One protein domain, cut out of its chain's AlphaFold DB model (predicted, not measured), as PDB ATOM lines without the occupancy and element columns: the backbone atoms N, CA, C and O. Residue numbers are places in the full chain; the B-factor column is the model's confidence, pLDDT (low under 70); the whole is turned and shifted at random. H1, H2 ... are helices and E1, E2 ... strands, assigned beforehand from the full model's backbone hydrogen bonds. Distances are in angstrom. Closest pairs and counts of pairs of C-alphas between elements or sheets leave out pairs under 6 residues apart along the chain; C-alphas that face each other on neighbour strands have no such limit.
ATOM      1  N   ASP A  58     218.811 -24.219  92.461       82.44
ATOM      2  CA  ASP A  58     219.498 -24.381  91.181       82.44
ATOM      3  C   ASP A  58     220.653 -23.354  91.059       82.44
ATOM      4  O   ASP A  58     220.409 -22.148  90.901       82.44
ATOM      5  N   PRO A  59     221.930 -23.787  91.144       80.31
ATOM      6  CA  PRO A  59     223.078 -22.892  91.004       80.31
ATOM      7  C   PRO A  59     223.180 -22.258  89.612       80.31
ATOM      8  O   PRO A  59     223.644 -21.122  89.496       80.31
ATOM      9  N   VAL A  60     222.783 -22.974  88.560       84.31
ATOM     10  CA  VAL A  60     222.906 -22.508  87.179       84.31
ATOM     11  C   VAL A  60     221.850 -21.449  86.909       84.31
ATOM     12  O   VAL A  60     222.203 -20.375  86.427       84.31
ATOM     13  N   ALA A  61     220.597 -21.688  87.304       83.56
ATOM     14  CA  ALA A  61     219.527 -20.703  87.149       83.56
ATOM     15  C   ALA A  61     219.820 -19.398  87.905       83.56
ATOM     16  O   ALA A  61     219.651 -18.310  87.355       83.56
ATOM     17  N   LEU A  62     220.334 -19.473  89.138       84.25
ATOM     18  CA  LEU A  62     220.676 -18.275  89.916       84.25
ATOM     19  C   LEU A  62     221.801 -17.445  89.280       84.25
ATOM     20  O   LEU A  62     221.768 -16.211  89.336       84.25
ATOM     21  N   LEU A  63     222.803 -18.105  88.695       84.56
ATOM     22  CA  LEU A  63     223.883 -17.435  87.971       84.56
ATOM     23  C   LEU A  63     223.417 -16.912  86.607       84.56
ATOM     24  O   LEU A  63     223.838 -15.828  86.207       84.56
ATOM     25  N   ALA A  64     222.534 -17.637  85.918       86.44
ATOM     26  CA  ALA A  64     221.910 -17.196  84.675       86.44
ATOM     27  C   ALA A  64     221.071 -15.928  84.893       86.44
ATOM     28  O   ALA A  64     221.219 -14.968  84.142       86.44
ATOM     29  N   GLU A  65     220.294 -15.867  85.979       91.56
ATOM     30  CA  GLU A  65     219.571 -14.657  86.379       91.56
ATOM     31  C   GLU A  65     220.534 -13.484  86.621       91.56
ATOM     32  O   GLU A  65     220.321 -12.383  86.118       91.56
ATOM     33  N   GLN A  66     221.660 -13.723  87.306       87.62
ATOM     34  CA  GLN A  66     222.695 -12.697  87.508       87.62
ATOM     35  C   GLN A  66     223.351 -12.231  86.195       87.62
ATOM     36  O   GLN A  66     223.943 -11.153  86.148       87.62
ATOM     37  N   ASN A  67     223.315 -13.044  85.138       91.12
ATOM     38  CA  ASN A  67     223.915 -12.704  83.852       91.12
ATOM     39  C   ASN A  67     223.018 -11.802  82.990       91.12
ATOM     40  O   ASN A  67     223.529 -11.231  82.032       91.12
ATOM     41  N   ARG A  68     221.734 -11.612  83.332       92.31
ATOM     42  CA  ARG A  68     220.793 -10.793  82.535       92.31
ATOM     43  C   ARG A  68     221.222  -9.335  82.387       92.31
ATOM     44  O   ARG A  68     220.880  -8.701  81.398       92.31
ATOM     45  N   THR A  69     221.978  -8.809  83.348       91.38
ATOM     46  CA  THR A  69     222.495  -7.431  83.337       91.38
ATOM     47  C   THR A  69     223.938  -7.326  82.832       91.38
ATOM     48  O   THR A  69     224.533  -6.252  82.895       91.38
ATOM     49  N   ARG A  70     224.538  -8.427  82.359       91.12
ATOM     50  CA  ARG A  70     225.939  -8.477  81.917       91.12
ATOM     51  C   ARG A  70     226.047  -8.403  80.400       91.12
ATOM     52  O   ARG A  70     225.108  -8.728  79.685       91.12
ATOM     53  N   LEU A  71     227.230  -8.016  79.922       95.75
ATOM     54  CA  LEU A  71     227.548  -8.010  78.494       95.75
ATOM     55  C   LEU A  71     227.435  -9.439  77.923       95.75
ATOM     56  O   LEU A  71     228.200 -10.301  78.374       95.75
ATOM     57  N   PRO A  72     226.528  -9.696  76.956       94.69
ATOM     58  CA  PRO A  72     226.247 -11.043  76.456       94.69
ATOM     59  C   PRO A  72     227.489 -11.790  75.964       94.69
ATOM     60  O   PRO A  72     227.718 -12.936  76.353       94.69
ATOM     61  N   ASP A  73     228.353 -11.102  75.218       96.25
ATOM     62  CA  ASP A  73     229.559 -11.681  74.612       96.25
ATOM     63  C   ASP A  73     230.584 -12.166  75.653       96.25
ATOM     64  O   ASP A  73     231.399 -13.050  75.386       96.25
ATOM     65  N   LEU A  74     230.535 -11.630  76.879       95.81
ATOM     66  CA  LEU A  74     231.442 -12.010  77.967       95.81
ATOM     67  C   LEU A  74     230.883 -13.123  78.863       95.81
ATOM     68  O   LEU A  74     231.619 -13.649  79.705       95.81
ATOM     69  N   ILE A  75     229.614 -13.513  78.698       92.69
ATOM     70  CA  ILE A  75     228.984 -14.551  79.525       92.69
ATOM     71  C   ILE A  75     229.698 -15.895  79.330       92.69
ATOM     72  O   ILE A  75     230.037 -16.553  80.315       92.69
ATOM     73  N   GLY A  76     230.004 -16.283  78.088       90.31
ATOM     74  CA  GLY A  76     230.729 -17.527  77.796       90.31
ATOM     75  C   GLY A  76     232.112 -17.571  78.457       90.31
ATOM     76  O   GLY A  76     232.451 -18.537  79.145       90.31
ATOM     77  N   LEU A  77     232.875 -16.476  78.350       92.75
ATOM     78  CA  LEU A  77     234.184 -16.347  78.997       92.75
ATOM     79  C   LEU A  77     234.078 -16.411  80.528       92.75
ATOM     80  O   LEU A  77     234.932 -17.015  81.184       92.75
ATOM     81  N   ARG A  78     233.032 -15.813  81.112       89.00
ATOM     82  CA  ARG A  78     232.757 -15.908  82.551       89.00
ATOM     83  C   ARG A  78     232.582 -17.364  82.972       89.00
ATOM     84  O   ARG A  78     233.266 -17.799  83.900       89.00
ATOM     85  N   TRP A  79     231.716 -18.114  82.295       84.81
ATOM     86  CA  TRP A  79     231.479 -19.526  82.601       84.81
ATOM     87  C   TRP A  79     232.755 -20.356  82.480       84.81
ATOM     88  O   TRP A  79     233.093 -21.091  83.409       84.81
ATOM     89  N   GLN A  80     233.519 -20.164  81.402       87.06
ATOM     90  CA  GLN A  80     234.793 -20.851  81.194       87.06
ATOM     91  C   GLN A  80     235.784 -20.582  82.338       87.06
ATOM     92  O   GLN A  80     236.395 -21.510  82.870       87.06
ATOM     93  N   ARG A  81     235.934 -19.318  82.759       87.00
ATOM     94  CA  ARG A  81     236.835 -18.939  83.862       87.00
ATOM     95  C   ARG A  81     236.360 -19.471  85.211       87.00
ATOM     96  O   ARG A  81     237.185 -19.889  86.024       87.00
ATOM     97  N   MET A  82     235.052 -19.467  85.458       83.25
ATOM     98  CA  MET A  82     234.473 -20.008  86.689       83.25
ATOM     99  C   MET A  82     234.673 -21.525  86.782       83.25
ATOM    100  O   MET A  82     235.110 -22.006  87.829       83.25
ATOM    101  N   ALA A  83     234.470 -22.260  85.686       83.25
ATOM    102  CA  ALA A  83     234.571 -23.720  85.622       83.25
ATOM    103  C   ALA A  83     235.996 -24.281  85.808       83.25
ATOM    104  O   ALA A  83     236.174 -25.487  85.935       83.25
ATOM    105  N   ALA A  84     237.031 -23.437  85.856       81.31
ATOM    106  CA  ALA A  84     238.421 -23.889  85.930       81.31
ATOM    107  C   ALA A  84     238.789 -24.646  87.230       81.31
ATOM    108  O   ALA A  84     239.808 -25.336  87.277       81.31
ATOM    109  N   SER A  85     238.035 -24.462  88.318       80.19
ATOM    110  CA  SER A  85     238.227 -25.116  89.621       80.19
ATOM    111  C   SER A  85     237.103 -24.756  90.598       80.19
ATOM    112  O   SER A  85     236.509 -23.686  90.490       80.19
ATOM    113  N   ALA A  86     236.916 -25.555  91.653       83.31
ATOM    114  CA  ALA A  86     236.014 -25.206  92.759       83.31
ATOM    115  C   ALA A  86     236.328 -23.823  93.369       83.31
ATOM    116  O   ALA A  86     235.427 -23.042  93.653       83.31
ATOM    117  N   PHE A  87     237.613 -23.463  93.497       85.19
ATOM    118  CA  PHE A  87     238.013 -22.140  93.984       85.19
ATOM    119  C   PHE A  87     237.578 -21.004  93.044       85.19
ATOM    120  O   PHE A  87     237.066 -19.989  93.513       85.19
ATOM    121  N   THR A  88     237.784 -21.155  91.728       86.12
ATOM    122  CA  THR A  88     237.392 -20.138  90.732       86.12
ATOM    123  C   THR A  88     235.879 -20.015  90.620       86.12
ATOM    124  O   THR A  88     235.374 -18.899  90.520       86.12
ATOM    125  N   PHE A  89     235.161 -21.135  90.711       86.75
ATOM    126  CA  PHE A  89     233.706 -21.155  90.760       86.75
ATOM    127  C   PHE A  89     233.200 -20.413  91.998       86.75
ATOM    128  O   PHE A  89     232.395 -19.493  91.881       86.75
ATOM    129  N   TYR A  90     233.739 -20.750  93.171       87.94
ATOM    130  CA  TYR A  90     233.361 -20.151  94.448       87.94
ATOM    131  C   TYR A  90     233.550 -18.630  94.466       87.94
ATOM    132  O   TYR A  90     232.633 -17.885  94.823       87.94
ATOM    133  N   ARG A  91     234.715 -18.144  94.014       90.12
ATOM    134  CA  ARG A  91     234.957 -16.698  93.935       90.12
ATOM    135  C   ARG A  91     234.087 -16.001  92.884       90.12
ATOM    136  O   ARG A  91     233.667 -14.884  93.105       90.12
ATOM    137  N   GLY A  92     233.756 -16.665  91.774       89.06
ATOM    138  CA  GLY A  92     232.920 -16.089  90.710       89.06
ATOM    139  C   GLY A  92     231.406 -16.133  90.962       89.06
ATOM    140  O   GLY A  92     230.636 -15.689  90.106       89.06
ATOM    141  N   SER A  93     230.968 -16.689  92.096       88.69
ATOM    142  CA  SER A  93     229.560 -16.965  92.415       88.69
ATOM    143  C   SER A  93     229.092 -16.325  93.732       88.69
ATOM    144  O   SER A  93     228.370 -16.944  94.513       88.69
ATOM    145  N   ALA A  94     229.466 -15.063  93.983       91.06
ATOM    146  CA  ALA A  94     229.063 -14.305  95.178       91.06
ATOM    147  C   ALA A  94     227.559 -14.404  95.492       91.06
ATOM    148  O   ALA A  94     227.175 -14.736  96.616       91.06
ATOM    149  N   ARG A  95     226.706 -14.267  94.467       89.50
ATOM    150  CA  ARG A  95     225.245 -14.397  94.583       89.50
ATOM    151  C   ARG A  95     224.779 -15.744  95.148       89.50
ATOM    152  O   ARG A  95     223.848 -15.761  95.947       89.50
ATOM    153  N   LEU A  96     225.395 -16.859  94.745       88.19
ATOM    154  CA  LEU A  96     225.012 -18.191  95.235       88.19
ATOM    155  C   LEU A  96     225.247 -18.310  96.738       88.19
ATOM    156  O   LEU A  96     224.415 -18.831  97.471       88.19
ATOM    157  N   MET A  97     226.372 -17.776  97.193       86.12
ATOM    158  CA  MET A  97     226.737 -17.824  98.597       86.12
ATOM    159  C   MET A  97     225.871 -16.892  99.444       86.12
ATOM    160  O   MET A  97     225.441 -17.289 100.520       86.12
ATOM    161  N   ALA A  98     225.545 -15.696  98.945       90.62
ATOM    162  CA  ALA A  98     224.577 -14.816  99.595       90.62
ATOM    163  C   ALA A  98     223.202 -15.495  99.749       90.62
ATOM    164  O   ALA A  98     222.581 -15.390 100.806       90.62
ATOM    165  N   HIS A  99     222.756 -16.244  98.731       89.00
ATOM    166  CA  HIS A  99     221.530 -17.043  98.806       89.00
ATOM    167  C   HIS A  99     221.618 -18.132  99.886       89.00
ATOM    168  O   HIS A  99     220.702 -18.266 100.694       89.00
ATOM    169  N   ASP A 100     222.725 -18.877  99.950       88.19
ATOM    170  CA  ASP A 100     222.930 -19.908 100.979       88.19
ATOM    171  C   ASP A 100     222.959 -19.329 102.389       88.19
ATOM    172  O   ASP A 100     222.354 -19.875 103.313       88.19
ATOM    173  N   LEU A 101     223.668 -18.212 102.551       90.69
ATOM    174  CA  LEU A 101     223.858 -17.551 103.830       90.69
ATOM    175  C   LEU A 101     222.593 -16.906 104.384       90.69
ATOM    176  O   LEU A 101     222.457 -16.835 105.603       90.69
ATOM    177  N   ALA A 102     221.661 -16.500 103.522       91.62
ATOM    178  CA  ALA A 102     220.365 -15.972 103.936       91.62
ATOM    179  C   ALA A 102     219.527 -16.985 104.739       91.62
ATOM    180  O   ALA A 102     218.669 -16.581 105.521       91.62
ATOM    181  N   ALA A 103     219.783 -18.287 104.571       89.38
ATOM    182  CA  ALA A 103     219.117 -19.354 105.316       89.38
ATOM    183  C   ALA A 103     219.899 -19.829 106.557       89.38
ATOM    184  O   ALA A 103     219.400 -20.672 107.303       89.38
ATOM    185  N   GLN A 104     221.117 -19.325 106.787       89.19
ATOM    186  CA  GLN A 104     221.953 -19.746 107.915       89.19
ATOM    187  C   GLN A 104     221.670 -18.924 109.174       89.19
ATOM    188  O   GLN A 104     221.174 -17.803 109.116       89.19
ATOM    189  N   GLU A 105     222.070 -19.457 110.327       90.75
ATOM    190  CA  GLU A 105     222.075 -18.702 111.579       90.75
ATOM    191  C   GLU A 105     223.112 -17.564 111.539       90.75
ATOM    192  O   GLU A 105     224.237 -17.740 111.049       90.75
ATOM    193  N   ASP A 106     222.750 -16.417 112.115       91.44
ATOM    194  CA  ASP A 106     223.605 -15.245 112.320       91.44
ATOM    195  C   ASP A 106     223.303 -14.561 113.670       91.44
ATOM    196  O   ASP A 106     222.350 -14.907 114.378       91.44
ATOM    197  N   THR A 107     224.151 -13.615 114.083       89.25
ATOM    198  CA  THR A 107     223.982 -12.890 115.356       89.25
ATOM    199  C   THR A 107     223.000 -11.716 115.285       89.25
ATOM    200  O   THR A 107     222.793 -11.029 116.289       89.25
ATOM    201  N   GLY A 108     222.411 -11.444 114.120       88.00
ATOM    202  CA  GLY A 108     221.578 -10.278 113.833       88.00
ATOM    203  C   GLY A 108     222.358  -8.967 113.697       88.00
ATOM    204  O   GLY A 108     221.751  -7.922 113.463       88.00
ATOM    205  N   GLN A 109     223.687  -8.985 113.841       87.56
ATOM    206  CA  GLN A 109     224.522  -7.785 113.776       87.56
ATOM    207  C   GLN A 109     224.802  -7.380 112.330       87.56
ATOM    208  O   GLN A 109     225.606  -8.002 111.644       87.56
ATOM    209  N   GLN A 110     224.149  -6.304 111.894       88.94
ATOM    210  CA  GLN A 110     224.273  -5.771 110.541       88.94
ATOM    211  C   GLN A 110     225.411  -4.751 110.444       88.94
ATOM    212  O   GLN A 110     225.485  -3.817 111.246       88.94
ATOM    213  N   ILE A 111     226.253  -4.902 109.427       90.62
ATOM    214  CA  ILE A 111     227.274  -3.935 109.009       90.62
ATOM    215  C   ILE A 111     227.197  -3.741 107.492       90.62
ATOM    216  O   ILE A 111     226.420  -4.417 106.825       90.62
ATOM    217  N   VAL A 112     228.006  -2.843 106.933       94.38
ATOM    218  CA  VAL A 112     228.278  -2.863 105.488       94.38
ATOM    219  C   VAL A 112     229.341  -3.930 105.252       94.38
ATOM    220  O   VAL A 112     230.471  -3.777 105.713       94.38
ATOM    221  N   ILE A 113     228.950  -5.028 104.614       95.19
ATOM    222  CA  ILE A 113     229.851  -6.116 104.233       95.19
ATOM    223  C   ILE A 113     230.453  -5.844 102.855       95.19
ATOM    224  O   ILE A 113     229.879  -5.095 102.066       95.19
ATOM    225  N   CYS A 114     231.591  -6.470 102.561       94.81
ATOM    226  CA  CYS A 114     232.166  -6.530 101.218       94.81
ATOM    227  C   CYS A 114     231.290  -7.377 100.285       94.81
ATOM    228  O   CYS A 114     231.174  -7.060  99.108       94.81
ATOM    229  N   GLY A 115     230.685  -8.456 100.793       93.31
ATOM    230  CA  GLY A 115     229.829  -9.354 100.011       93.31
ATOM    231  C   GLY A 115     230.607 -10.334  99.126       93.31
ATOM    232  O   GLY A 115     230.121 -11.437  98.871       93.31
ATOM    233  N   ASP A 116     231.848  -9.997  98.749       94.69
ATOM    234  CA  ASP A 116     232.766 -10.865  98.005       94.69
ATOM    235  C   ASP A 116     234.130 -11.092  98.694       94.69
ATOM    236  O   ASP A 116     235.191 -11.180  98.070       94.69
ATOM    237  N   ALA A 117     234.129 -11.223 100.024       94.69
ATOM    238  CA  ALA A 117     235.347 -11.490 100.787       94.69
ATOM    239  C   ALA A 117     235.919 -12.896 100.503       94.69
ATOM    240  O   ALA A 117     235.531 -13.890 101.116       94.69
ATOM    241  N   HIS A 118     236.893 -12.996  99.601       93.88
ATOM    242  CA  HIS A 118     237.638 -14.227  99.318       93.88
ATOM    243  C   HIS A 118     239.145 -13.950  99.236       93.88
ATOM    244  O   HIS A 118     239.547 -12.849  98.885       93.88
ATOM    245  N   ILE A 119     240.013 -14.941  99.468       92.94
ATOM    246  CA  ILE A 119     241.474 -14.728  99.578       92.94
ATOM    247  C   ILE A 119     242.106 -14.030  98.358       92.94
ATOM    248  O   ILE A 119     243.091 -13.325  98.511       92.94
ATOM    249  N   SER A 120     241.541 -14.181  97.155       91.50
ATOM    250  CA  SER A 120     242.014 -13.481  95.946       91.50
ATOM    251  C   SER A 120     241.460 -12.064  95.748       91.50
ATOM    252  O   SER A 120     241.782 -11.455  94.734       91.50
ATOM    253  N   ASN A 121     240.609 -11.579  96.656       93.88
ATOM    254  CA  ASN A 121     240.124 -10.197  96.704       93.88
ATOM    255  C   ASN A 121     240.970  -9.387  97.693       93.88
ATOM    256  O   ASN A 121     240.855  -8.180  97.748       93.88
ATOM    257  N   PHE A 122     241.819 -10.051  98.483       92.94
ATOM    258  CA  PHE A 122     242.778  -9.387  99.348       92.94
ATOM    259  C   PHE A 122     244.136  -9.327  98.657       92.94
ATOM    260  O   PHE A 122     244.611 -10.325  98.101       92.94
ATOM    261  N   GLY A 123     244.781  -8.171  98.731       90.19
ATOM    262  CA  GLY A 123     246.062  -7.913  98.092       90.19
ATOM    263  C   GLY A 123     246.955  -6.988  98.908       90.19
ATOM    264  O   GLY A 123     246.548  -6.429  99.924       90.19
ATOM    265  N   LEU A 124     248.203  -6.857  98.458       92.44
ATOM    266  CA  LEU A 124     249.119  -5.822  98.926       92.44
ATOM    267  C   LEU A 124     249.147  -4.695  97.897       92.44
ATOM    268  O   LEU A 124     249.435  -4.929  96.724       92.44
ATOM    269  N   PHE A 125     248.887  -3.481  98.362       88.00
ATOM    270  CA  PHE A 125     248.794  -2.265  97.568       88.00
ATOM    271  C   PHE A 125     249.835  -1.255  98.015       88.00
ATOM    272  O   PHE A 125     250.157  -1.160  99.197       88.00
ATOM    273  N   ALA A 126     250.360  -0.481  97.071       91.31
ATOM    274  CA  ALA A 126     251.192   0.663  97.402       91.31
ATOM    275  C   ALA A 126     250.293   1.848  97.775       91.31
ATOM    276  O   ALA A 126     249.477   2.290  96.967       91.31
ATOM    277  N   SER A 127     250.451   2.373  98.987       90.69
ATOM    278  CA  SER A 127     249.832   3.635  99.378       90.69
ATOM    279  C   SER A 127     250.547   4.817  98.714       90.69
ATOM    280  O   SER A 127     251.729   4.701  98.361       90.69
ATOM    281  N   PRO A 128     249.885   5.984  98.592       89.25
ATOM    282  CA  PRO A 128     250.528   7.217  98.131       89.25
ATOM    283  C   PRO A 128     251.790   7.581  98.930       89.25
ATOM    284  O   PRO A 128     252.744   8.138  98.394       89.25
ATOM    285  N   GLU A 129     251.839   7.192 100.204       94.56
ATOM    286  CA  GLU A 129     252.975   7.374 101.112       94.56
ATOM    287  C   GLU A 129     254.063   6.294 100.955       94.56
ATOM    288  O   GLU A 129     254.940   6.176 101.814       94.56
ATOM    289  N   ARG A 130     254.020   5.498  99.877       90.62
ATOM    290  CA  ARG A 130     254.952   4.396  99.579       90.62
ATOM    291  C   ARG A 130     254.991   3.327 100.672       90.62
ATOM    292  O   ARG A 130     256.042   2.752 100.955       90.62
ATOM    293  N   ARG A 131     253.844   3.051 101.297       92.38
ATOM    294  CA  ARG A 131     253.690   1.954 102.261       92.38
ATOM    295  C   ARG A 131     252.923   0.807 101.629       92.38
ATOM    296  O   ARG A 131     251.990   1.037 100.871       92.38
ATOM    297  N   LEU A 132     253.294  -0.424 101.966       91.31
ATOM    298  CA  LEU A 132     252.482  -1.585 101.617       91.31
ATOM    299  C   LEU A 132     251.268  -1.642 102.545       91.31
ATOM    300  O   LEU A 132     251.414  -1.711 103.767       91.31
ATOM    301  N   VAL A 133     250.081  -1.605 101.954       91.81
ATOM    302  CA  VAL A 133     248.790  -1.719 102.631       91.81
ATOM    303  C   VAL A 133     248.160  -3.034 102.213       91.81
ATOM    304  O   VAL A 133     248.160  -3.380 101.037       91.81
ATOM    305  N   PHE A 134     247.649  -3.783 103.181       92.12
ATOM    306  CA  PHE A 134     246.856  -4.972 102.912       92.12
ATOM    307  C   PHE A 134     245.382  -4.574 102.873       92.12
ATOM    308  O   PHE A 134     244.869  -4.113 103.895       92.12
ATOM    309  N   ASP A 135     244.735  -4.720 101.718       90.88
ATOM    310  CA  ASP A 135     243.360  -4.253 101.502       90.88
ATOM    311  C   ASP A 135     242.576  -5.156 100.533       90.88
ATOM    312  O   ASP A 135     243.136  -6.095  99.957       90.88
ATOM    313  N   LEU A 136     241.279  -4.874 100.403       91.19
ATOM    314  CA  LEU A 136     240.356  -5.437  99.420       91.19
ATOM    315  C   LEU A 136     240.478  -4.730  98.060       91.19
ATOM    316  O   LEU A 136     240.763  -3.535  98.002       91.19
ATOM    317  N   ASN A 137     240.229  -5.459  96.972       88.44
ATOM    318  CA  ASN A 137     240.405  -4.943  95.613       88.44
ATOM    319  C   ASN A 137     239.111  -4.368  95.022       88.44
ATOM    320  O   ASN A 137     239.177  -3.412  94.251       88.44
ATOM    321  N   ASP A 138     237.958  -4.963  95.337       87.25
ATOM    322  CA  ASP A 138     236.648  -4.577  94.809       87.25
ATOM    323  C   ASP A 138     235.552  -4.570  95.893       87.25
ATOM    324  O   ASP A 138     235.658  -5.207  96.944       87.25
ATOM    325  N   PHE A 139     234.507  -3.777  95.641       92.12
ATOM    326  CA  PHE A 139     233.359  -3.583  96.536       92.12
ATOM    327  C   PHE A 139     232.028  -3.623  95.774       92.12
ATOM    328  O   PHE A 139     231.027  -3.096  96.257       92.12
ATOM    329  N   ASP A 140     232.009  -4.223  94.582       89.81
ATOM    330  CA  ASP A 140     230.818  -4.241  93.723       89.81
ATOM    331  C   ASP A 140     229.633  -4.936  94.415       89.81
ATOM    332  O   ASP A 140     228.486  -4.520  94.251       89.81
ATOM    333  N   GLU A 141     229.927  -5.913  95.282       93.12
ATOM    334  CA  GLU A 141     228.915  -6.694  96.000       93.12
ATOM    335  C   GLU A 141     228.652  -6.174  97.424       93.12
ATOM    336  O   GLU A 141     228.015  -6.854  98.239       93.12
ATOM    337  N   ALA A 142     229.134  -4.965  97.741       94.94
ATOM    338  CA  ALA A 142     229.001  -4.388  99.068       94.94
ATOM    339  C   ALA A 142     227.546  -4.028  99.385       94.94
ATOM    340  O   ALA A 142     226.864  -3.316  98.645       94.94
ATOM    341  N   ALA A 143     227.066  -4.489 100.537       93.00
ATOM    342  CA  ALA A 143     225.691  -4.281 100.971       93.00
ATOM    343  C   ALA A 143     225.578  -4.307 102.502       93.00
ATOM    344  O   ALA A 143     226.469  -4.817 103.184       93.00
ATOM    345  N   PRO A 144     224.485  -3.792 103.087       94.69
ATOM    346  CA  PRO A 144     224.151  -4.092 104.472       94.69
ATOM    347  C   PRO A 144     223.910  -5.599 104.655       94.69
ATOM    348  O   PRO A 144     223.070  -6.175 103.966       94.69
ATOM    349  N   GLY A 145     224.614  -6.229 105.592       93.19
ATOM    350  CA  GLY A 145     224.466  -7.653 105.882       93.19
ATOM    351  C   GLY A 145     225.133  -8.083 107.192       93.19
ATOM    352  O   GLY A 145     225.842  -7.287 107.822       93.19
ATOM    353  N   PRO A 146     224.918  -9.335 107.633       92.69
ATOM    354  CA  PRO A 146     225.600  -9.887 108.798       92.69
ATOM    355  C   PRO A 146     227.111 -10.003 108.559       92.69
ATOM    356  O   PRO A 146     227.547 -10.537 107.539       92.69
ATOM    357  N   TRP A 147     227.930  -9.550 109.511       90.94
ATOM    358  CA  TRP A 147     229.399  -9.593 109.394       90.94
ATOM    359  C   TRP A 147     229.951 -11.017 109.209       90.94
ATOM    360  O   TRP A 147     231.041 -11.214 108.668       90.94
ATOM    361  N   GLU A 148     229.206 -12.023 109.672       92.19
ATOM    362  CA  GLU A 148     229.541 -13.434 109.540       92.19
ATOM    363  C   GLU A 148     229.641 -13.861 108.080       92.19
ATOM    364  O   GLU A 148     230.345 -14.827 107.789       92.19
ATOM    365  N   TRP A 149     228.963 -13.159 107.168       93.38
ATOM    366  CA  TRP A 149     228.928 -13.516 105.758       93.38
ATOM    367  C   TRP A 149     230.310 -13.416 105.121       93.38
ATOM    368  O   TRP A 149     230.801 -14.407 104.582       93.38
ATOM    369  N   ASP A 150     230.993 -12.285 105.295       94.25
ATOM    370  CA  ASP A 150     232.357 -12.095 104.791       94.25
ATOM    371  C   ASP A 150     233.349 -13.055 105.451       94.25
ATOM    372  O   ASP A 150     234.222 -13.619 104.791       94.25
ATOM    373  N   VAL A 151     233.213 -13.291 106.760       92.81
ATOM    374  CA  VAL A 151     234.122 -14.188 107.488       92.81
ATOM    375  C   VAL A 151     233.955 -15.630 107.022       92.81
ATOM    376  O   VAL A 151     234.955 -16.300 106.753       92.81
ATOM    377  N   ARG A 152     232.713 -16.109 106.886       91.44
ATOM    378  CA  ARG A 152     232.433 -17.427 106.309       91.44
ATOM    379  C   ARG A 152     232.984 -17.485 104.891       91.44
ATOM    380  O   ARG A 152     233.704 -18.426 104.562       91.44
ATOM    381  N   ARG A 153     232.734 -16.448 104.082       91.94
ATOM    382  CA  ARG A 153     233.156 -16.433 102.682       91.94
ATOM    383  C   ARG A 153     234.668 -16.563 102.540       91.94
ATOM    384  O   ARG A 153     235.148 -17.421 101.786       91.94
ATOM    385  N   LEU A 154     235.393 -15.780 103.333       93.44
ATOM    386  CA  LEU A 154     236.844 -15.735 103.339       93.44
ATOM    387  C   LEU A 154     237.424 -17.079 103.765       93.44
ATOM    388  O   LEU A 154     238.264 -17.633 103.055       93.44
ATOM    389  N   VAL A 155     236.954 -17.637 104.881       90.81
ATOM    390  CA  VAL A 155     237.463 -18.912 105.405       90.81
ATOM    391  C   VAL A 155     237.226 -20.053 104.412       90.81
ATOM    392  O   VAL A 155     238.154 -20.824 104.159       90.81
ATOM    393  N   THR A 156     236.055 -20.127 103.771       86.06
ATOM    394  CA  THR A 156     235.776 -21.166 102.762       86.06
ATOM    395  C   THR A 156     236.741 -21.037 101.588       86.06
ATOM    396  O   THR A 156     237.313 -22.028 101.129       86.06
ATOM    397  N   SER A 157     237.002 -19.806 101.132       90.50
ATOM    398  CA  SER A 157     237.931 -19.563 100.026       90.50
ATOM    399  C   SER A 157     239.364 -20.009 100.345       90.50
ATOM    400  O   SER A 157     240.045 -20.544  99.469       90.50
ATOM    401  N   VAL A 158     239.815 -19.851 101.598       89.81
ATOM    402  CA  VAL A 158     241.137 -20.310 102.061       89.81
ATOM    403  C   VAL A 158     241.220 -21.834 101.974       89.81
ATOM    404  O   VAL A 158     242.190 -22.363 101.430       89.81
ATOM    405  N   VAL A 159     240.191 -22.540 102.453       87.06
ATOM    406  CA  VAL A 159     240.109 -24.010 102.401       87.06
ATOM    407  C   VAL A 159     240.136 -24.507 100.955       87.06
ATOM    408  O   VAL A 159     240.954 -25.365 100.611       87.06
ATOM    409  N   LEU A 160     239.297 -23.942 100.081       83.25
ATOM    410  CA  LEU A 160     239.242 -24.314  98.663       83.25
ATOM    411  C   LEU A 160     240.561 -24.005  97.939       83.25
ATOM    412  O   LEU A 160     241.060 -24.819  97.157       83.25
ATOM    413  N   GLY A 161     241.171 -22.855  98.237       84.75
ATOM    414  CA  GLY A 161     242.471 -22.462  97.702       84.75
ATOM    415  C   GLY A 161     243.597 -23.409  98.132       84.75
ATOM    416  O   GLY A 161     244.426 -23.796  97.304       84.75
ATOM    417  N   ALA A 162     243.607 -23.835  99.398       83.56
ATOM    418  CA  ALA A 162     244.568 -24.804  99.921       83.56
ATOM    419  C   ALA A 162     244.395 -26.183  99.263       83.56
ATOM    420  O   ALA A 162     245.370 -26.742  98.753       83.56
ATOM    421  N   ARG A 163     243.156 -26.692  99.168       78.38
ATOM    422  CA  ARG A 163     242.838 -27.967  98.493       78.38
ATOM    423  C   ARG A 163     243.302 -27.970  97.031       78.38
ATOM    424  O   ARG A 163     243.899 -28.945  96.575       78.38
ATOM    425  N   ARG A 164     243.121 -26.857  96.308       76.12
ATOM    426  CA  ARG A 164     243.620 -26.690  94.930       76.12
ATOM    427  C   ARG A 164     245.148 -26.799  94.837       76.12
ATOM    428  O   ARG A 164     245.653 -27.401  93.890       76.12
ATOM    429  N   ARG A 165     245.891 -26.216  95.788       65.12
ATOM    430  CA  ARG A 165     247.368 -26.265  95.807       65.12
ATOM    431  C   ARG A 165     247.903 -27.659  96.132       65.12
ATOM    432  O   ARG A 165     248.889 -28.062  95.524       65.12
ATOM    433  N   VAL A 166     247.246 -28.390  97.034       58.22
ATOM    434  CA  VAL A 166     247.633 -29.767  97.388       58.22
ATOM    435  C   VAL A 166     247.449 -30.712  96.196       58.22
ATOM    436  O   VAL A 166     248.375 -31.448  95.872       58.22
ATOM    437  N   ARG A 167     246.329 -30.625  95.461       55.16
ATOM    438  CA  ARG A 167     246.090 -31.469  94.270       55.16
ATOM    439  C   ARG A 167     247.135 -31.267  93.166       55.16
ATOM    440  O   ARG A 167     247.578 -32.234  92.563       55.16
ATOM    441  N   ARG A 168     247.627 -30.039  92.967       55.97
ATOM    442  CA  ARG A 168     248.706 -29.758  91.997       55.97
ATOM    443  C   ARG A 168     250.042 -30.433  92.319       55.97
ATOM    444  O   ARG A 168     250.872 -30.535  91.426       55.97
ATOM    445  N   ARG A 169     250.263 -30.874  93.561       51.69
ATOM    446  CA  ARG A 169     251.466 -31.616  93.964       51.69
ATOM    447  C   ARG A 169     251.303 -33.142  93.868       51.69
ATOM    448  O   ARG A 169     252.255 -33.838  94.191       51.69
ATOM    449  N   GLY A 170     250.147 -33.665  93.426       45.66
ATOM    450  CA  GLY A 170     249.897 -35.114  93.426       45.66
ATOM    451  C   GLY A 170     248.751 -35.662  92.560       45.66
ATOM    452  O   GLY A 170     248.292 -36.759  92.847       45.66
ATOM    453  N   GLY A 171     248.252 -34.968  91.527       44.34
ATOM    454  CA  GLY A 171     247.254 -35.556  90.616       44.34
ATOM    455  C   GLY A 171     246.599 -34.588  89.621       44.34
ATOM    456  O   GLY A 171     246.548 -33.379  89.848       44.34
ATOM    457  N   GLN A 172     246.115 -35.147  88.507       39.47
ATOM    458  CA  GLN A 172     245.573 -34.483  87.307       39.47
ATOM    459  C   GLN A 172     244.406 -33.506  87.617       39.47
ATOM    460  O   GLN A 172     243.624 -33.760  88.536       39.47
ATOM    461  N   PRO A 173     244.265 -32.368  86.894       43.09
ATOM    462  CA  PRO A 173     243.175 -31.416  87.129       43.09
ATOM    463  C   PRO A 173     241.796 -32.012  86.776       43.09
ATOM    464  O   PRO A 173     241.710 -32.775  85.813       43.09
ATOM    465  N   PRO A 174     240.718 -31.649  87.504       43.00
ATOM    466  CA  PRO A 174     239.362 -32.084  87.167       43.00
ATOM    467  C   PRO A 174     238.918 -31.491  85.824       43.00
ATOM    468  O   PRO A 174     239.273 -30.356  85.489       43.00
ATOM    469  N   ARG A 175     238.146 -32.262  85.054       34.38
ATOM    470  CA  ARG A 175     237.570 -31.835  83.772       34.38
ATOM    471  C   ARG A 175     236.352 -30.943  84.034       34.38
ATOM    472  O   ARG A 175     235.721 -31.027  85.082       34.38
ATOM    473  N   ALA A 176     235.989 -30.090  83.076       34.66
ATOM    474  CA  ALA A 176     234.862 -29.157  83.220       34.66
ATOM    475  C   ALA A 176     233.518 -29.858  83.539       34.66
ATOM    476  O   ALA A 176     232.686 -29.292  84.245       34.66
ATOM    477  N   ALA A 177     233.341 -31.109  83.098       32.34
ATOM    478  CA  ALA A 177     232.191 -31.953  83.436       32.34
ATOM    479  C   ALA A 177     232.123 -32.321  84.935       32.34
ATOM    480  O   ALA A 177     231.034 -32.393  85.498       32.34
ATOM    481  N   ASP A 178     233.269 -32.438  85.615       34.81
ATOM    482  CA  ASP A 178     233.342 -32.735  87.053       34.81
ATOM    483  C   ASP A 178     232.924 -31.531  87.914       34.81
ATOM    484  O   ASP A 178     232.606 -31.687  89.087       34.81
ATOM    485  N   CYS A 179     232.925 -30.316  87.345       34.84
ATOM    486  CA  CYS A 179     232.443 -29.103  88.014       34.84
ATOM    487  C   CYS A 179     230.922 -28.926  87.872       34.84
ATOM    488  O   CYS A 179     230.308 -28.299  88.732       34.84
ATOM    489  N   ALA A 180     230.323 -29.480  86.810       32.84
ATOM    490  CA  ALA A 180     228.872 -29.532  86.609       32.84
ATOM    491  C   ALA A 180     228.221 -30.675  87.407       32.84
ATOM    492  O   ALA A 180     227.076 -30.560  87.826       32.84
ATOM    493  N   GLY A 181     228.979 -31.747  87.651       29.30
ATOM    494  CA  GLY A 181     228.618 -32.864  88.521       29.30
ATOM    495  C   GLY A 181     229.185 -32.766  89.935       29.30
ATOM    496  O   GLY A 181     229.265 -33.795  90.599       29.30
ATOM    497  N   LEU A 182     229.591 -31.579  90.412       37.38
ATOM    498  CA  LEU A 182     229.777 -31.386  91.851       37.38
ATOM    499  C   LEU A 182     228.398 -31.642  92.475       37.38
ATOM    500  O   LEU A 182     227.501 -30.822  92.255       37.38
ATOM    501  N   PRO A 183     228.183 -32.749  93.220       31.27
ATOM    502  CA  PRO A 183     226.950 -32.890  93.979       31.27
ATOM    503  C   PRO A 183     226.815 -31.657  94.877       31.27
ATOM    504  O   PRO A 183     227.795 -30.944  95.101       31.27
ATOM    505  N   ALA A 184     225.619 -31.410  95.401       40.88
ATOM    506  CA  ALA A 184     225.301 -30.408  96.422       40.88
ATOM    507  C   ALA A 184     226.122 -30.585  97.737       40.88
ATOM    508  O   ALA A 184     225.594 -30.684  98.840       40.88
ATOM    509  N   GLY A 185     227.447 -30.627  97.618       36.66
ATOM    510  CA  GLY A 185     228.373 -31.545  98.284       36.66
ATOM    511  C   GLY A 185     229.720 -30.901  98.622       36.66
ATOM    512  O   GLY A 185     230.496 -31.461  99.384       36.66
ATOM    513  N   ASP A 186     229.947 -29.656  98.192       39.38
ATOM    514  CA  ASP A 186     230.776 -28.721  98.964       39.38
ATOM    515  C   ASP A 186     229.993 -28.146 100.168       39.38
ATOM    516  O   ASP A 186     230.469 -27.237 100.849       39.38
ATOM    517  N   THR A 187     228.835 -28.732 100.514       40.00
ATOM    518  CA  THR A 187     228.283 -28.711 101.879       40.00
ATOM    519  C   THR A 187     229.363 -29.056 102.890       40.00
ATOM    520  O   THR A 187     229.370 -28.452 103.946       40.00
ATOM    521  N   GLU A 188     230.321 -29.935 102.576       36.25
ATOM    522  CA  GLU A 188     231.434 -30.227 103.477       36.25
ATOM    523  C   GLU A 188     232.457 -29.084 103.545       36.25
ATOM    524  O   GLU A 188     232.991 -28.835 104.612       36.25
ATOM    525  N   ALA A 189     232.722 -28.335 102.467       37.91
ATOM    526  CA  ALA A 189     233.616 -27.171 102.512       37.91
ATOM    527  C   ALA A 189     232.973 -25.988 103.257       37.91
ATOM    528  O   ALA A 189     233.657 -25.310 104.025       37.91
ATOM    529  N   VAL A 190     231.662 -25.785 103.088       38.81
ATOM    530  CA  VAL A 190     230.871 -24.802 103.845       38.81
ATOM    531  C   VAL A 190     230.609 -25.278 105.289       38.81
ATOM    532  O   VAL A 190     230.653 -24.469 106.212       38.81
ATOM    533  N   ALA A 191     230.473 -26.584 105.539       35.94
ATOM    534  CA  ALA A 191     230.408 -27.180 106.882       35.94
ATOM    535  C   ALA A 191     231.781 -27.239 107.574       35.94
ATOM    536  O   ALA A 191     231.850 -27.136 108.796       35.94
ATOM    537  N   LEU A 192     232.893 -27.297 106.829       35.59
ATOM    538  CA  LEU A 192     234.250 -27.115 107.367       35.59
ATOM    539  C   LEU A 192     234.438 -25.683 107.884       35.59
ATOM    540  O   LEU A 192     235.226 -25.441 108.799       35.59
ATOM    541  N   VAL A 193     233.675 -24.737 107.323       39.34
ATOM    542  CA  VAL A 193     233.548 -23.350 107.798       39.34
ATOM    543  C   VAL A 193     232.597 -23.222 108.991       39.34
ATOM    544  O   VAL A 193     232.513 -22.167 109.619       39.34
ATOM    545  N   GLY A 194     232.116 -24.351 109.509       36.12
ATOM    546  CA  GLY A 194     232.006 -24.578 110.945       36.12
ATOM    547  C   GLY A 194     233.361 -24.599 111.663       36.12
ATOM    548  O   GLY A 194     233.598 -25.430 112.541       36.12
ATOM    549  N   ALA A 195     234.268 -23.688 111.286       39.22
ATOM    550  CA  ALA A 195     235.672 -23.627 111.652       39.22
ATOM    551  C   ALA A 195     235.841 -23.293 113.140       39.22
ATOM    552  O   ALA A 195     236.254 -22.200 113.542       39.22
ATOM    553  N   ARG A 196     235.600 -24.312 113.967       39.91
ATOM    554  CA  ARG A 196     236.034 -24.415 115.357       39.91
ATOM    555  C   ARG A 196     237.481 -23.926 115.553       39.91
ATOM    556  O   ARG A 196     237.697 -23.315 116.590       39.91
ATOM    557  N   PRO A 197     238.465 -24.086 114.639       34.94
ATOM    558  CA  PRO A 197     239.833 -23.628 114.904       34.94
ATOM    559  C   PRO A 197     240.035 -22.104 114.810       34.94
ATOM    560  O   PRO A 197     240.608 -21.517 115.724       34.94
ATOM    561  N   LEU A 198     239.549 -21.430 113.759       37.81
ATOM    562  CA  LEU A 198     239.883 -20.013 113.512       37.81
ATOM    563  C   LEU A 198     239.115 -19.046 114.423       37.81
ATOM    564  O   LEU A 198     239.697 -18.091 114.944       37.81
ATOM    565  N   LEU A 199     237.839 -19.332 114.703       39.03
ATOM    566  CA  LEU A 199     237.069 -18.571 115.691       39.03
ATOM    567  C   LEU A 199     237.617 -18.792 117.117       39.03
ATOM    568  O   LEU A 199     237.657 -17.850 117.915       39.03
ATOM    569  N   ARG A 200     238.128 -19.997 117.437       38.47
ATOM    570  CA  ARG A 200     238.803 -20.282 118.723       38.47
ATOM    571  C   ARG A 200     240.193 -19.641 118.835       38.47
ATOM    572  O   ARG A 200     240.563 -19.229 119.934       38.47
ATOM    573  N   GLU A 201     240.949 -19.507 117.749       33.88
ATOM    574  CA  GLU A 201     242.278 -18.878 117.777       33.88
ATOM    575  C   GLU A 201     242.179 -17.343 117.862       33.88
ATOM    576  O   GLU A 201     242.875 -16.716 118.667       33.88
ATOM    577  N   ARG A 202     241.220 -16.720 117.153       40.94
ATOM    578  CA  ARG A 202     240.892 -15.293 117.350       40.94
ATOM    579  C   ARG A 202     240.423 -15.019 118.782       40.94
ATOM    580  O   ARG A 202     240.833 -14.016 119.363       40.94
ATOM    581  N   ARG A 203     239.647 -15.932 119.386       46.56
ATOM    582  CA  ARG A 203     239.245 -15.881 120.806       46.56
ATOM    583  C   ARG A 203     240.456 -15.815 121.738       46.56
ATOM    584  O   ARG A 203     240.493 -14.946 122.601       46.56
ATOM    585  N   ARG A 204     241.469 -16.669 121.546       37.84
ATOM    586  CA  ARG A 204     242.688 -16.649 122.381       37.84
ATOM    587  C   ARG A 204     243.426 -15.317 122.303       37.84
ATOM    588  O   ARG A 204     243.971 -14.870 123.305       37.84
ATOM    589  N   ARG A 205     243.437 -14.673 121.134       41.91
ATOM    590  CA  ARG A 205     244.112 -13.382 120.939       41.91
ATOM    591  C   ARG A 205     243.289 -12.194 121.433       41.91
ATOM    592  O   ARG A 205     243.871 -11.260 121.972       41.91
ATOM    593  N   HIS A 206     241.966 -12.225 121.276       41.34
ATOM    594  CA  HIS A 206     241.089 -11.133 121.698       41.34
ATOM    595  C   HIS A 206     240.819 -11.151 123.211       41.34
ATOM    596  O   HIS A 206     240.777 -10.087 123.823       41.34
ATOM    597  N   ASP A 207     240.687 -12.325 123.837       47.88
ATOM    598  CA  ASP A 207     240.497 -12.429 125.293       47.88
ATOM    599  C   ASP A 207     241.787 -12.091 126.076       47.88
ATOM    600  O   ASP A 207     241.717 -11.751 127.253       47.88
TER     601      ASP A 207
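This is residues 58 to 207 of the 344 residues of the protein "DUF2252 domain-containing protein" of Pseudoclavibacter caeni (UniProt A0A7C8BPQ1). One long helix, H5, runs through the middle, with the short helices H3 and H7 packed on parts of it and two small, separate antiparallel strand pairs, E1 with E4 and the hairpin E2 and E3. H1 and H2 lie toward one end of the longest axis and H8 lies at the other, where its residues 200 to 207 stick out. The printed part has 150 residues, with eight named helices and four named strands in the order H1 H2 H3 H4 E1 E2 E3 E4 H5 H6 H7 H8, and the class is mostly helix. The whole is compact, with a radius of gyration of the C-alphas of 16.8 A and spans of 47 by 36 by 35 A.

E2, residues 122 to 126, spans 13.3 A, and E3, residues 132 to 136, spans 12.9 A. E1 is residues 110 to 113 and E4 residues 143 to 146. H5, residues 148 to 167, spans 28.8 A from C-alpha 148 at (229.541, -13.434, 109.540). H1, residues 59 to 67, begins at C-alpha 59 at (223.078, -22.892, 91.004). H2 is residues 72 to 82, H3 residues 86 to 91, H4 residues 94 to 101, H6 residues 176 to 180 and H7 residues 187 to 192. H8, residues 196 to 207, spans 16.2 A and ends at C-alpha 207 at (240.497, -12.429, 125.293).

In the hairpin of E2 and E3, N 125 and O 133 are 2.8 A apart, within hydrogen-bond range. Both its strands are apart from H5. In antiparallel E1 and E4, N 145 and O 111 are 2.8 A apart, within range. H5 is the hub. Its residues 157 to 164 touch H3, opposite ways at a shallow tilt of 32 degrees, only just short of steep; the closest C-alphas, of Phe 87 and Leu 160, are 5.3 A apart. Its residues 152 to 160 touch H7, about perpendicular at 83 degrees, closest at the C-alphas of Thr 156 and Val 190, 6.2 A. H4 and H5 only just touch, with 3 pairs of C-alphas within 8 A, closest at Leu 101 and Trp 149, 6.8 A. H1 touches H4 at Pro 59 and Leu 96, C-alphas 6.6 A apart. H2 and H3 touch only at the corner, closest at the C-alphas of Met 82 and Phe 89, 4.3 A. H6 and H8 touch no helix. Every O i to N i+4 pair is within hydrogen-bond range in H1, H3, H4, H5, H6, H7 and H8; in H2, 5 of 7 are.

The C-alphas farthest apart, of Asp 73 and Asp 207, are 51.9 A apart. The printed part has no cut and no long link. Residues 165 to 207 have pLDDT under 70.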